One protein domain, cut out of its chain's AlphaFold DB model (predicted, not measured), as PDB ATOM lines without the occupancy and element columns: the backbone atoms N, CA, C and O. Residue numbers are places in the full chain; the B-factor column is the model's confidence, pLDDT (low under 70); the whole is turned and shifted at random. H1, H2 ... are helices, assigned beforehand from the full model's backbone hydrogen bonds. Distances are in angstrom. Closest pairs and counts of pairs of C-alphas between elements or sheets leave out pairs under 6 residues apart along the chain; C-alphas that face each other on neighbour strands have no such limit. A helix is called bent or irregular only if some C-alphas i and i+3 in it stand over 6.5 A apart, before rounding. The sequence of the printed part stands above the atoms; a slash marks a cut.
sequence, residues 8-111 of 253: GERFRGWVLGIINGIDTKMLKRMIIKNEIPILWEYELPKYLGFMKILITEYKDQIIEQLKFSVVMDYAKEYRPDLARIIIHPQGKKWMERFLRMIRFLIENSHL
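AT A GLANCE: This is residues 8 to 111 of the 253 residues of an uncharacterized protein of marine sediment metagenome (UniProt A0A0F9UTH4). One long helix, H6, runs along one side of a compact body; H2, H4 and H5 pack on its residues 90 to 99 and a sharply kinked H3 on residues 103 to 107. H1 crosses H4 away from H6, and residues 40 to 50 stick out from the body. The printed part has 104 residues and is all helix, with six named helices, H1 to H6 in order, and no named strand. The radius of gyration of the C-alphas is 13.4 A and the spans are 34 by 30 by 19 A.

IN THESE COORDINATES: H1, residues 8 to 20, begins with C-alpha 8 at (253.362, 370.112, 277.504) and is 17.7 A long. H2 holds residues 24 to 32. H3, residues 48 to 65, is 18.6 A long and irregular, with C-alphas 57 and 60 8.8 A apart and a kink of 92 degrees near residue 58. H4 is residues 68 to 78, H5 residues 80 to 86. H6, residues 89 to 107, is 26.9 A long and ends with C-alpha 107 at (252.014, 376.098, 296.104).

HOW THE PARTS SIT: H6 is the hub, touching four helices. Its closest C-alphas to H3 are Arg 103 and Ile 63, 6.2 A, at a steep tilt of 62 degrees, opposite ways. H4 touches H6 at Phe 68 and Glu 96, the closest C-alphas, 6.3 A. H4 and H5 form a helical hairpin, closest at the C-alphas of Ala 75 and Ala 83, 5.0 A. H2 and H5 only just touch, with 3 pairs of C-alphas within 8 A, closest Thr 24 and Leu 82, 5.9 A. H1 touches H4 with residues 15 to 19 alone, about perpendicular at 81 degrees, closest at the C-alphas of Val 15 and Val 71, 7.2 A. Every O i to N i+4 pair is within hydrogen-bond range in H1, H2, H4 and H6, against 11 of 14 in H3 and 2 of 3 in H5.

THE WHOLE: The C-alphas of Ile 32 and Glu 57, 36.4 A apart, are the two farthest apart. The printed part has no cut; H2 to H3 is a long link of 15 residues. Residues 8 to 22 and 33 to 54 of the model are under pLDDT 70.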
ATOM      1  N   GLY A   8     251.940 370.431 277.350       57.78
ATOM      2  CA  GLY A   8     253.362 370.112 277.504       57.78
ATOM      3  C   GLY A   8     254.293 371.142 276.851       57.78
ATOM      4  O   GLY A   8     255.304 371.512 277.443       57.78
ATOM      5  N   GLU A   9     253.936 371.664 275.675       61.19
ATOM      6  CA  GLU A   9     254.724 372.683 274.961       61.19
ATOM      7  C   GLU A   9     254.705 374.053 275.656       61.19
ATOM      8  O   GLU A   9     255.755 374.683 275.811       61.19
ATOM      9  N   ARG A  10     253.544 374.501 276.157       60.47
ATOM     10  CA  ARG A  10     253.453 375.748 276.942       60.47
ATOM     11  C   ARG A  10     254.234 375.654 278.255       60.47
ATOM     12  O   ARG A  10     254.899 376.611 278.646       60.47
ATOM     13  N   PHE A  11     254.211 374.489 278.900       61.88
ATOM     14  CA  PHE A  11     254.982 374.219 280.111       61.88
ATOM     15  C   PHE A  11     256.500 374.149 279.853       61.88
ATOM     16  O   PHE A  11     257.281 374.756 280.589       61.88
ATOM     17  N   ARG A  12     256.921 373.486 278.765       62.53
ATOM     18  CA  ARG A  12     258.302 373.506 278.249       62.53
ATOM     19  C   ARG A  12     258.775 374.947 278.050       62.53
ATOM     20  O   ARG A  12     259.864 375.293 278.497       62.53
ATOM     21  N   GLY A  13     257.922 375.802 277.485       64.12
ATOM     22  CA  GLY A  13     258.166 377.240 277.356       64.12
ATOM     23  C   GLY A  13     258.369 377.964 278.692       64.12
ATOM     24  O   GLY A  13     259.222 378.843 278.778       64.12
ATOM     25  N   TRP A  14     257.660 377.578 279.755       66.38
ATOM     26  CA  TRP A  14     257.826 378.192 281.076       66.38
ATOM     27  C   TRP A  14     259.110 377.758 281.791       66.38
ATOM     28  O   TRP A  14     259.833 378.609 282.308       66.38
ATOM     29  N   VAL A  15     259.443 376.462 281.774       62.25
ATOM     30  CA  VAL A  15     260.725 375.967 282.311       62.25
ATOM     31  C   VAL A  15     261.895 376.575 281.537       62.25
ATOM     32  O   VAL A  15     262.857 377.039 282.149       62.25
ATOM     33  N   LEU A  16     261.785 376.661 280.208       63.44
ATOM     34  CA  LEU A  16     262.734 377.400 279.375       63.44
ATOM     35  C   LEU A  16     262.782 378.879 279.753       63.44
ATOM     36  O   LEU A  16     263.870 379.427 279.811       63.44
ATOM     37  N   GLY A  17     261.653 379.521 280.055       65.56
ATOM     38  CA  GLY A  17     261.608 380.903 280.534       65.56
ATOM     39  C   GLY A  17     262.369 381.101 281.847       65.56
ATOM     40  O   GLY A  17     263.143 382.046 281.970       65.56
ATOM     41  N   ILE A  18     262.224 380.175 282.799       65.12
ATOM     42  CA  ILE A  18     262.972 380.202 284.061       65.12
ATOM     43  C   ILE A  18     264.472 380.004 283.822       65.12
ATOM     44  O   ILE A  18     265.278 380.779 284.331       65.12
ATOM     45  N   ILE A  19     264.855 378.981 283.052       63.19
ATOM     46  CA  ILE A  19     266.265 378.670 282.768       63.19
ATOM     47  C   ILE A  19     266.906 379.796 281.943       63.19
ATOM     48  O   ILE A  19     268.030 380.204 282.222       63.19
ATOM     49  N   ASN A  20     266.189 380.344 280.958       64.56
ATOM     50  CA  ASN A  20     266.667 381.447 280.124       64.56
ATOM     51  C   ASN A  20     266.742 382.775 280.870       64.56
ATOM     52  O   ASN A  20     267.575 383.603 280.515       64.56
ATOM     53  N   GLY A  21     265.942 382.960 281.921       65.38
ATOM     54  CA  GLY A  21     266.066 384.101 282.826       65.38
ATOM     55  C   GLY A  21     267.360 384.095 283.649       65.38
ATOM     56  O   GLY A  21     267.682 385.098 284.281       65.38
ATOM     57  N   ILE A  22     268.116 382.989 283.648       69.94
ATOM     58  CA  ILE A  22     269.365 382.859 284.394       69.94
ATOM     59  C   ILE A  22     270.558 383.087 283.457       69.94
ATOM     60  O   ILE A  22     270.861 382.292 282.564       69.94
ATOM     61  N   ASP A  23     271.278 384.181 283.698       74.94
ATOM     62  CA  ASP A  23     272.571 384.431 283.068       74.94
ATOM     63  C   ASP A  23     273.678 383.552 283.683       74.94
ATOM     64  O   ASP A  23     273.706 383.266 284.882       74.94
ATOM     65  N   THR A  24     274.633 383.144 282.856       77.56
ATOM     66  CA  THR A  24     275.719 382.220 283.215       77.56
ATOM     67  C   THR A  24     276.694 382.831 284.224       77.56
ATOM     68  O   THR A  24     277.132 382.148 285.156       77.56
ATOM     69  N   LYS A  25     277.014 384.127 284.106       76.44
ATOM     70  CA  LYS A  25     277.836 384.846 285.099       76.44
ATOM     71  C   LYS A  25     277.041 385.067 286.384       76.44
ATOM     72  O   LYS A  25     277.598 384.946 287.476       76.44
ATOM     73  N   MET A  26     275.744 385.350 286.267       76.56
ATOM     74  CA  MET A  26     274.843 385.474 287.412       76.56
ATOM     75  C   MET A  26     274.771 384.175 288.226       76.56
ATOM     76  O   MET A  26     274.996 384.218 289.433       76.56
ATOM     77  N   LEU A  27     274.566 383.026 287.574       78.38
ATOM     78  CA  LEU A  27     274.518 381.720 288.233       78.38
ATOM     79  C   LEU A  27     275.818 381.412 288.983       78.38
ATOM     80  O   LEU A  27     275.775 381.013 290.144       78.38
ATOM     81  N   LYS A  28     276.979 381.647 288.356       80.56
ATOM     82  CA  LYS A  28     278.282 381.455 289.020       80.56
ATOM     83  C   LYS A  28     278.406 382.307 290.281       80.56
ATOM     84  O   LYS A  28     278.794 381.789 291.323       80.56
ATOM     85  N   ARG A  29     278.032 383.590 290.213       77.31
ATOM     86  CA  ARG A  29     278.055 384.484 291.382       77.31
ATOM     87  C   ARG A  29     277.109 384.012 292.484       77.31
ATOM     88  O   ARG A  29     277.514 383.996 293.639       77.31
ATOM     89  N   MET A  30     275.897 383.585 292.139       74.19
ATOM     90  CA  MET A  30     274.909 383.088 293.105       74.19
ATOM     91  C   MET A  30     275.353 381.784 293.782       74.19
ATOM     92  O   MET A  30     275.126 381.607 294.977       74.19
ATOM     93  N   ILE A  31     276.039 380.897 293.054       78.75
ATOM     94  CA  ILE A  31     276.651 379.693 293.631       78.75
ATOM     95  C   ILE A  31     277.762 380.075 294.616       78.75
ATOM     96  O   ILE A  31     277.735 379.603 295.751       78.75
ATOM     97  N   ILE A  32     278.695 380.946 294.210       77.56
ATOM     98  CA  ILE A  32     279.837 381.377 295.038       77.56
ATOM     99  C   ILE A  32     279.358 382.062 296.317       77.56
ATOM    100  O   ILE A  32     279.791 381.716 297.410       77.56
ATOM    101  N   LYS A  33     278.425 383.007 296.190       69.56
ATOM    102  CA  LYS A  33     277.872 383.735 297.334       69.56
ATOM    103  C   LYS A  33     276.879 382.907 298.152       69.56
ATOM    104  O   LYS A  33     276.401 383.367 299.182       69.56
ATOM    105  N   ASN A  34     276.527 381.705 297.678       64.00
ATOM    106  CA  ASN A  34     275.437 380.887 298.212       64.00
ATOM    107  C   ASN A  34     274.126 381.697 298.375       64.00
ATOM    108  O   ASN A  34     273.266 381.372 299.197       64.00
ATOM    109  N   GLU A  35     273.969 382.738 297.554       57.78
ATOM    110  CA  GLU A  35     272.762 383.535 297.430       57.78
ATOM    111  C   GLU A  35     271.764 382.672 296.654       57.78
ATOM    112  O   GLU A  35     271.861 382.479 295.439       57.78
ATOM    113  N   ILE A  36     270.792 382.101 297.365       55.53
ATOM    114  CA  ILE A  36     269.499 381.853 296.732       55.53
ATOM    115  C   ILE A  36     268.987 383.262 296.482       55.53
ATOM    116  O   ILE A  36     268.876 383.999 297.466       55.53
ATOM    117  N   PRO A  37     268.771 383.684 295.227       47.44
ATOM    118  CA  PRO A  37     268.357 385.040 294.983       47.44
ATOM    119  C   PRO A  37     267.142 385.290 295.847       47.44
ATOM    120  O   PRO A  37     266.182 384.511 295.866       47.44
ATOM    121  N   ILE A  38     267.263 386.380 296.583       44.12
ATOM    122  CA  ILE A  38     266.190 387.136 297.172       44.12
ATOM    123  C   ILE A  38     265.313 387.566 295.984       44.12
ATOM    124  O   ILE A  38     265.310 388.708 295.549       44.12
ATOM    125  N   LEU A  39     264.601 386.614 295.379       44.47
ATOM    126  CA  LEU A  39     263.643 386.859 294.303       44.47
ATOM    127  C   LEU A  39     262.419 387.619 294.833       44.47
ATOM    128  O   LEU A  39     261.541 387.967 294.059       44.47
ATOM    129  N   TRP A  40     262.394 387.884 296.142       40.91
ATOM    130  CA  TRP A  40     261.448 388.736 296.847       40.91
ATOM    131  C   TRP A  40     261.797 390.228 296.794       40.91
ATOM    132  O   TRP A  40     260.901 391.046 296.951       40.91
ATOM    133  N   GLU A  41     263.065 390.590 296.569       36.00
ATOM    134  CA  GLU A  41     263.472 391.993 296.366       36.00
ATOM    135  C   GLU A  41     263.273 392.441 294.913       36.00
ATOM    136  O   GLU A  41     263.245 393.633 294.622       36.00
ATOM    137  N   TYR A  42     263.086 391.489 293.997       36.44
ATOM    138  CA  TYR A  42     262.607 391.779 292.656       36.44
ATOM    139  C   TYR A  42     261.083 391.798 292.676       36.44
ATOM    140  O   TYR A  42     260.451 390.793 293.001       36.44
ATOM    141  N   GLU A  43     260.483 392.925 292.281       37.28
ATOM    142  CA  GLU A  43     259.092 392.927 291.834       37.28
ATOM    143  C   GLU A  43     258.913 391.762 290.858       37.28
ATOM    144  O   GLU A  43     259.589 391.694 289.827       37.28
ATOM    145  N   LEU A  44     258.024 390.826 291.213       43.28
ATOM    146  CA  LEU A  44     257.624 389.732 290.338       43.28
ATOM    147  C   LEU A  44     257.302 390.347 288.968       43.28
ATOM    148  O   LEU A  44     256.391 391.177 288.888       43.28
ATOM    149  N   PRO A  45     258.045 390.003 287.897       43.75
ATOM    150  CA  PRO A  45     257.855 390.647 286.609       43.75
ATOM    151  C   PRO A  45     256.385 390.607 286.191       43.75
ATOM    152  O   PRO A  45     255.743 389.570 286.335       43.75
ATOM    153  N   LYS A  46     255.840 391.709 285.657       44.66
ATOM    154  CA  LYS A  46     254.394 391.871 285.377       44.66
ATOM    155  C   LYS A  46     253.767 390.723 284.560       44.66
ATOM    156  O   LYS A  46     252.572 390.462 284.688       44.66
ATOM    157  N   TYR A  47     254.562 389.988 283.775       46.34
ATOM    158  CA  TYR A  47     254.118 388.785 283.060       46.34
ATOM    159  C   TYR A  47     253.686 387.632 283.987       46.34
ATOM    160  O   TYR A  47     252.943 386.749 283.559       46.34
ATOM    161  N   LEU A  48     254.075 387.646 285.266       46.03
ATOM    162  CA  LEU A  48     253.609 386.690 286.266       46.03
ATOM    163  C   LEU A  48     252.111 386.829 286.578       46.03
ATOM    164  O   LEU A  48     251.509 385.863 287.035       46.03
ATOM    165  N   GLY A  49     251.467 387.959 286.259       46.97
ATOM    166  CA  GLY A  49     250.003 388.064 286.295       46.97
ATOM    167  C   GLY A  49     249.331 387.085 285.322       46.97
ATOM    168  O   GLY A  49     248.381 386.395 285.684       46.97
ATOM    169  N   PHE A  50     249.896 386.933 284.119       50.91
ATOM    170  CA  PHE A  50     249.474 385.919 283.142       50.91
ATOM    171  C   PHE A  50     249.858 384.505 283.603       50.91
ATOM    172  O   PHE A  50     249.118 383.539 283.408       50.91
ATOM    173  N   MET A  51     250.995 384.391 284.293       56.16
ATOM    174  CA  MET A  51     251.406 383.142 284.926       56.16
ATOM    175  C   MET A  51     250.489 382.738 286.075       56.16
ATOM    176  O   MET A  51     250.357 381.546 286.294       56.16
ATOM    177  N   LYS A  52     249.828 383.658 286.789       61.94
ATOM    178  CA  LYS A  52     248.899 383.309 287.879       61.94
ATOM    179  C   LYS A  52     247.743 382.462 287.349       61.94
ATOM    180  O   LYS A  52     247.385 381.475 287.984       61.94
ATOM    181  N   ILE A  53     247.232 382.780 286.157       66.56
ATOM    182  CA  ILE A  53     246.201 381.985 285.472       66.56
ATOM    183  C   ILE A  53     246.749 380.595 285.123       66.56
ATOM    184  O   ILE A  53     246.163 379.593 285.521       66.56
ATOM    185  N   LEU A  54     247.916 380.525 284.470       66.25
ATOM    186  CA  LEU A  54     248.548 379.251 284.100       66.25
ATOM    187  C   LEU A  54     248.910 378.387 285.319       66.25
ATOM    188  O   LEU A  54     248.709 377.178 285.301       66.25
ATOM    189  N   ILE A  55     249.420 378.997 286.388       70.62
ATOM    190  CA  ILE A  55     249.767 378.327 287.642       70.62
ATOM    191  C   ILE A  55     248.504 377.811 288.325       70.62
ATOM    192  O   ILE A  55     248.516 376.698 288.833       70.62
ATOM    193  N   THR A  56     247.413 378.579 288.317       72.31
ATOM    194  CA  THR A  56     246.139 378.150 288.914       72.31
ATOM    195  C   THR A  56     245.528 376.984 288.138       72.31
ATOM    196  O   THR A  56     245.051 376.032 288.746       72.31
ATOM    197  N   GLU A  57     245.574 377.023 286.806       76.44
ATOM    198  CA  GLU A  57     244.966 376.003 285.944       76.44
ATOM    199  C   GLU A  57     245.797 374.707 285.861       76.44
ATOM    200  O   GLU A  57     245.236 373.622 285.718       76.44
ATOM    201  N   TYR A  58     247.127 374.799 285.983       75.38
ATOM    202  CA  TYR A  58     248.054 373.681 285.749       75.38
ATOM    203  C   TYR A  58     248.980 373.369 286.936       75.38
ATOM    204  O   TYR A  58     250.022 372.735 286.758       75.38
ATOM    205  N   LYS A  59     248.609 373.792 288.150       76.81
ATOM    206  CA  LYS A  59     249.432 373.716 289.369       76.81
ATOM    207  C   LYS A  59     250.131 372.371 289.571       76.81
ATOM    208  O   LYS A  59     251.357 372.323 289.663       76.81
ATOM    209  N   ASP A  60     249.361 371.289 289.625       78.62
ATOM    210  CA  ASP A  60     249.884 369.964 289.978       78.62
ATOM    211  C   ASP A  60     250.851 369.443 288.909       78.62
ATOM    212  O   ASP A  60     251.925 368.934 289.221       78.62
ATOM    213  N   GLN A  61     250.530 369.690 287.638       74.88
ATOM    214  CA  GLN A  61     251.369 369.315 286.497       74.88
ATOM    215  C   GLN A  61     252.691 370.089 286.497       74.88
ATOM    216  O   GLN A  61     253.746 369.520 286.220       74.88
ATOM    217  N   ILE A  62     252.656 371.377 286.851       73.69
ATOM    218  CA  ILE A  62     253.862 372.195 287.001       73.69
ATOM    219  C   ILE A  62     254.744 371.627 288.122       73.69
ATOM    220  O   ILE A  62     255.950 371.465 287.934       73.69
ATOM    221  N   ILE A  63     254.157 371.282 289.272       77.50
ATOM    222  CA  ILE A  63     254.891 370.734 290.425       77.50
ATOM    223  C   ILE A  63     255.541 369.385 290.088       77.50
ATOM    224  O   ILE A  63     256.711 369.175 290.416       77.50
ATOM    225  N   GLU A  64     254.830 368.484 289.410       77.94
ATOM    226  CA  GLU A  64     255.350 367.165 289.019       77.94
ATOM    227  C   GLU A  64     256.574 367.237 288.101       77.94
ATOM    228  O   GLU A  64     257.400 366.314 288.078       77.94
ATOM    229  N   GLN A  65     256.681 368.326 287.348       73.19
ATOM    230  CA  GLN A  65     257.704 368.549 286.339       73.19
ATOM    231  C   GLN A  65     258.843 369.464 286.821       73.19
ATOM    232  O   GLN A  65     259.880 369.545 286.161       73.19
ATOM    233  N   LEU A  66     258.718 370.095 287.997       77.25
ATOM    234  CA  LEU A  66     259.793 370.826 288.689       77.25
ATOM    235  C   LEU A  66     260.823 369.867 289.313       77.25
ATOM    236  O   LEU A  66     261.129 369.904 290.508       77.25
ATOM    237  N   LYS A  67     261.368 368.980 288.481       83.25
ATOM    238  CA  LYS A  67     262.391 368.000 288.839       83.25
ATOM    239  C   LYS A  67     263.725 368.409 288.239       83.25
ATOM    240  O   LYS A  67     263.801 368.888 287.110       83.25
ATOM    241  N   PHE A  68     264.796 368.159 288.989       86.19
ATOM    242  CA  PHE A  68     266.154 368.457 288.539       86.19
ATOM    243  C   PHE A  68     266.493 367.772 287.208       86.19
ATOM    244  O   PHE A  68     267.093 368.402 286.348       86.19
ATOM    245  N   SER A  69     266.088 366.510 287.021       87.12
ATOM    246  CA  SER A  69     266.336 365.756 285.784       87.12
ATOM    247  C   SER A  69     265.753 366.458 284.560       87.12
ATOM    248  O   SER A  69     266.472 366.708 283.602       87.12
ATOM    249  N   VAL A  70     264.488 366.868 284.649       83.81
ATOM    250  CA  VAL A  70     263.775 367.578 283.582       83.81
ATOM    251  C   VAL A  70     264.502 368.877 283.230       83.81
ATOM    252  O   VAL A  70     264.811 369.124 282.069       83.81
ATOM    253  N   VAL A  71     264.852 369.682 284.235       82.88
ATOM    254  CA  VAL A  71     265.594 370.943 284.057       82.88
ATOM    255  C   VAL A  71     266.979 370.714 283.453       82.88
ATOM    256  O   VAL A  71     267.422 371.494 282.613       82.88
ATOM    257  N   MET A  72     267.662 369.646 283.858       87.69
ATOM    258  CA  MET A  72     268.985 369.306 283.352       87.69
ATOM    259  C   MET A  72     268.937 368.862 281.888       87.69
ATOM    260  O   MET A  72     269.791 369.275 281.106       87.69
ATOM    261  N   ASP A  73     267.948 368.056 281.507       86.88
ATOM    262  CA  ASP A  73     267.760 367.623 280.120       86.88
ATOM    263  C   ASP A  73     267.453 368.826 279.221       86.88
ATOM    264  O   ASP A  73     268.083 368.996 278.176       86.88
ATOM    265  N   TYR A  74     266.612 369.748 279.700       81.06
ATOM    266  CA  TYR A  74     266.369 371.027 279.036       81.06
ATOM    267  C   TYR A  74     267.616 371.892 278.892       81.06
ATOM    268  O   TYR A  74     267.886 372.423 277.813       81.06
ATOM    269  N   ALA A  75     268.385 372.046 279.967       83.94
ATOM    270  CA  ALA A  75     269.606 372.835 279.929       83.94
ATOM    271  C   ALA A  75     270.612 372.231 278.940       83.94
ATOM    272  O   ALA A  75     271.231 372.970 278.188       83.94
ATOM    273  N   LYS A  76     270.757 370.904 278.873       87.38
ATOM    274  CA  LYS A  76     271.656 370.263 277.896       87.38
ATOM    275  C   LYS A  76     271.254 370.561 276.452       87.38
ATOM    276  O   LYS A  76     272.135 370.788 275.631       87.38
ATOM    277  N   GLU A  77     269.954 370.547 276.163       84.69
ATOM    278  CA  GLU A  77     269.425 370.734 274.809       84.69
ATOM    279  C   GLU A  77     269.484 372.205 274.360       84.69
ATOM    280  O   GLU A  77     269.873 372.480 273.228       84.69
ATOM    281  N   TYR A  78     269.153 373.156 275.244       81.19
ATOM    282  CA  TYR A  78     268.952 374.565 274.862       81.19
ATOM    283  C   TYR A  78     269.951 375.558 275.471       81.19
ATOM    284  O   TYR A  78     270.149 376.639 274.923       81.19
ATOM    285  N   ARG A  79     270.569 375.229 276.611       80.56
ATOM    286  CA  ARG A  79     271.497 376.100 277.361       80.56
ATOM    287  C   ARG A  79     272.707 375.310 277.878       80.56
ATOM    288  O   ARG A  79     272.901 375.181 279.095       80.56
ATOM    289  N   PRO A  80     273.523 374.734 276.972       85.88
ATOM    290  CA  PRO A  80     274.629 373.855 277.352       85.88
ATOM    291  C   PRO A  80     275.670 374.563 278.234       85.88
ATOM    292  O   PRO A  80     276.356 373.921 279.030       85.88
ATOM    293  N   ASP A  81     275.762 375.890 278.137       84.19
ATOM    294  CA  ASP A  81     276.550 376.756 279.009       84.19
ATOM    295  C   ASP A  81     276.107 376.676 280.480       84.19
ATOM    296  O   ASP A  81     276.946 376.487 281.366       84.19
ATOM    297  N   LEU A  82     274.800 376.747 280.746       84.56
ATOM    298  CA  LEU A  82     274.241 376.573 282.088       84.56
ATOM    299  C   LEU A  82     274.331 375.122 282.544       84.56
ATOM    300  O   LEU A  82     274.677 374.870 283.698       84.56
ATOM    301  N   ALA A  83     274.075 374.165 281.648       88.81
ATOM    302  CA  ALA A  83     274.155 372.741 281.964       88.81
ATOM    303  C   ALA A  83     275.531 372.364 282.531       88.81
ATOM    304  O   ALA A  83     275.615 371.651 283.532       88.81
ATOM    305  N   ARG A  84     276.613 372.907 281.953       88.81
ATOM    306  CA  ARG A  84     277.986 372.712 282.450       88.81
ATOM    307  C   ARG A  84     278.189 373.217 283.874       88.81
ATOM    308  O   ARG A  84     278.989 372.650 284.599       88.81
ATOM    309  N   ILE A  85     277.478 374.257 284.299       87.06
ATOM    310  CA  ILE A  85     277.564 374.765 285.675       87.06
ATOM    311  C   ILE A  85     276.688 373.925 286.607       87.06
ATOM    312  O   ILE A  85     277.116 373.553 287.698       87.06
ATOM    313  N   ILE A  86     275.467 373.609 286.170       87.56
ATOM    314  CA  ILE A  86     274.458 372.887 286.954       87.56
ATOM    315  C   ILE A  86     274.893 371.443 287.244       87.56
ATOM    316  O   ILE A  86     274.563 370.917 288.304       87.56
ATOM    317  N   ILE A  87     275.644 370.800 286.344       89.50
ATOM    318  CA  ILE A  87     276.099 369.415 286.537       89.50
ATOM    319  C   ILE A  87     277.084 369.265 287.704       89.50
ATOM    320  O   ILE A  87     277.154 368.198 288.313       89.50
ATOM    321  N   HIS A  88     277.826 370.325 288.047       90.81
ATOM    322  CA  HIS A  88     278.744 370.297 289.181       90.81
ATOM    323  C   HIS A  88     277.981 370.205 290.514       90.81
ATOM    324  O   HIS A  88     276.893 370.773 290.634       90.81
ATOM    325  N   PRO A  89     278.552 369.582 291.566       86.94
ATOM    326  CA  PRO A  89     277.858 369.371 292.841       86.94
ATOM    327  C   PRO A  89     277.262 370.643 293.464       86.94
ATOM    328  O   PRO A  89     276.132 370.631 293.954       86.94
ATOM    329  N   GLN A  90     277.993 371.761 293.413       81.56
ATOM    330  CA  GLN A  90     277.516 373.045 293.936       81.56
ATOM    331  C   GLN A  90     276.382 373.635 293.083       81.56
ATOM    332  O   GLN A  90     275.385 374.102 293.635       81.56
ATOM    333  N   GLY A  91     276.494 373.556 291.754       83.62
ATOM    334  CA  GLY A  91     275.451 373.996 290.826       83.62
ATOM    335  C   GLY A  91     274.176 373.168 290.955       83.62
ATOM    336  O   GLY A  91     273.085 373.733 291.031       83.62
ATOM    337  N   LYS A  92     274.306 371.845 291.099       88.00
ATOM    338  CA  LYS A  92     273.190 370.930 291.363       88.00
ATOM    339  C   LYS A  92     272.474 371.297 292.658       88.00
ATOM    340  O   LYS A  92     271.263 371.504 292.655       88.00
ATOM    341  N   LYS A  93     273.226 371.453 293.751       83.19
ATOM    342  CA  LYS A  93     272.690 371.841 295.063       83.19
ATOM    343  C   LYS A  93     271.966 373.188 295.012       83.19
ATOM    344  O   LYS A  93     270.913 373.337 295.635       83.19
ATOM    345  N   TRP A  94     272.519 374.162 294.292       83.69
ATOM    346  CA  TRP A  94     271.883 375.464 294.105       83.69
ATOM    347  C   TRP A  94     270.587 375.337 293.293       83.69
ATOM    348  O   TRP A  94     269.541 375.802 293.742       83.69
ATOM    349  N   MET A  95     270.615 374.622 292.165       83.75
ATOM    350  CA  MET A  95     269.449 374.438 291.297       83.75
ATOM    351  C   MET A  95     268.315 373.698 292.016       83.75
ATOM    352  O   MET A  95     267.164 374.113 291.961       83.75
ATOM    353  N   GLU A  96     268.621 372.652 292.781       85.31
ATOM    354  CA  GLU A  96     267.621 371.946 293.590       85.31
ATOM    355  C   GLU A  96     266.976 372.832 294.666       85.31
ATOM    356  O   GLU A  96     265.816 372.626 295.030       85.31
ATOM    357  N   ARG A  97     267.712 373.799 295.224       77.75
ATOM    358  CA  ARG A  97     267.152 374.782 296.163       77.75
ATOM    359  C   ARG A  97     266.271 375.788 295.438       77.75
ATOM    360  O   ARG A  97     265.172 376.075 295.904       77.75
ATOM    361  N   PHE A  98     266.728 376.266 294.289       78.75
ATOM    362  CA  PHE A  98     265.978 377.176 293.441       78.75
ATOM    363  C   PHE A  98     264.641 376.563 292.993       78.75
ATOM    364  O   PHE A  98     263.592 377.165 293.200       78.75
ATOM    365  N   LEU A  99     264.636 375.318 292.508       81.06
ATOM    366  CA  LEU A  99     263.404 374.614 292.126       81.06
ATOM    367  C   LEU A  99     262.453 374.397 293.311       81.06
ATOM    368  O   LEU A  99     261.241 374.531 293.154       81.06
ATOM    369  N   ARG A 100     262.982 374.125 294.514       79.81
ATOM    370  CA  ARG A 100     262.170 374.054 295.744       79.81
ATOM    371  C   ARG A 100     261.501 375.385 296.080       79.81
ATOM    372  O   ARG A 100     260.350 375.388 296.507       79.81
ATOM    373  N   MET A 101     262.195 376.500 295.870       75.50
ATOM    374  CA  MET A 101     261.634 377.835 296.068       75.50
ATOM    375  C   MET A 101     260.544 378.145 295.035       75.50
ATOM    376  O   MET A 101     259.463 378.587 295.408       75.50
ATOM    377  N   ILE A 102     260.782 377.845 293.757       76.75
ATOM    378  CA  ILE A 102     259.776 378.003 292.697       76.75
ATOM    379  C   ILE A 102     258.526 377.162 292.998       76.75
ATOM    380  O   ILE A 102     257.405 377.660 292.908       76.75
ATOM    381  N   ARG A 103     258.708 375.914 293.442       81.38
ATOM    382  CA  ARG A 103     257.608 375.057 293.895       81.38
ATOM    383  C   ARG A 103     256.822 375.694 295.043       81.38
ATOM    384  O   ARG A 103     255.599 375.713 294.993       81.38
ATOM    385  N   PHE A 104     257.508 376.244 296.045       77.94
ATOM    386  CA  PHE A 104     256.857 376.931 297.161       77.94
ATOM    387  C   PHE A 104     256.016 378.133 296.698       77.94
ATOM    388  O   PHE A 104     254.893 378.303 297.175       77.94
ATOM    389  N   LEU A 105     256.517 378.930 295.748       74.44
ATOM    390  CA  LEU A 105     255.768 380.050 295.164       74.44
ATOM    391  C   LEU A 105     254.490 379.577 294.468       74.44
ATOM    392  O   LEU A 105     253.431 380.164 294.660       74.44
ATOM    393  N   ILE A 106     254.573 378.493 293.699       77.06
ATOM    394  CA  ILE A 106     253.420 377.890 293.019       77.06
ATOM    395  C   ILE A 106     252.412 377.322 294.017       77.06
ATOM    396  O   ILE A 106     251.206 377.508 293.867       77.06
ATOM    397  N   GLU A 107     252.883 376.648 295.063       80.75
ATOM    398  CA  GLU A 107     252.014 376.098 296.104       80.75
ATOM    399  C   GLU A 107     251.194 377.198 296.797       80.75
ATOM    400  O   GLU A 107     250.019 376.975 297.112       80.75
ATOM    401  N   ASN A 108     251.781 378.389 296.939       76.62
ATOM    402  CA  ASN A 108     251.216 379.546 297.629       76.62
ATOM    403  C   ASN A 108     250.742 380.667 296.685       76.62
ATOM    404  O   ASN A 108     250.438 381.757 297.153       76.62
ATOM    405  N   SER A 109     250.607 380.415 295.380       75.06
ATOM    406  CA  SER A 109     250.280 381.448 294.377       75.06
ATOM    407  C   SER A 109     248.891 382.085 294.524       75.06
ATOM    408  O   SER A 109     248.569 383.041 293.820       75.06
ATOM    409  N   HIS A 110     248.042 381.518 295.382       74.69
ATOM    410  CA  HIS A 110     246.720 382.037 295.728       74.69
ATOM    411  C   HIS A 110     246.784 383.187 296.740       74.69
ATOM    412  O   HIS A 110     245.832 383.953 296.827       74.69
ATOM    413  N   LEU A 111     247.887 383.293 297.483       73.19
ATOM    414  CA  LEU A 111     248.111 384.314 298.496       73.19
ATOM    415  C   LEU A 111     248.634 385.612 297.875       73.19
ATOM    416  O   LEU A 111     249.164 385.623 296.758       73.19
TER     417      LEU A 111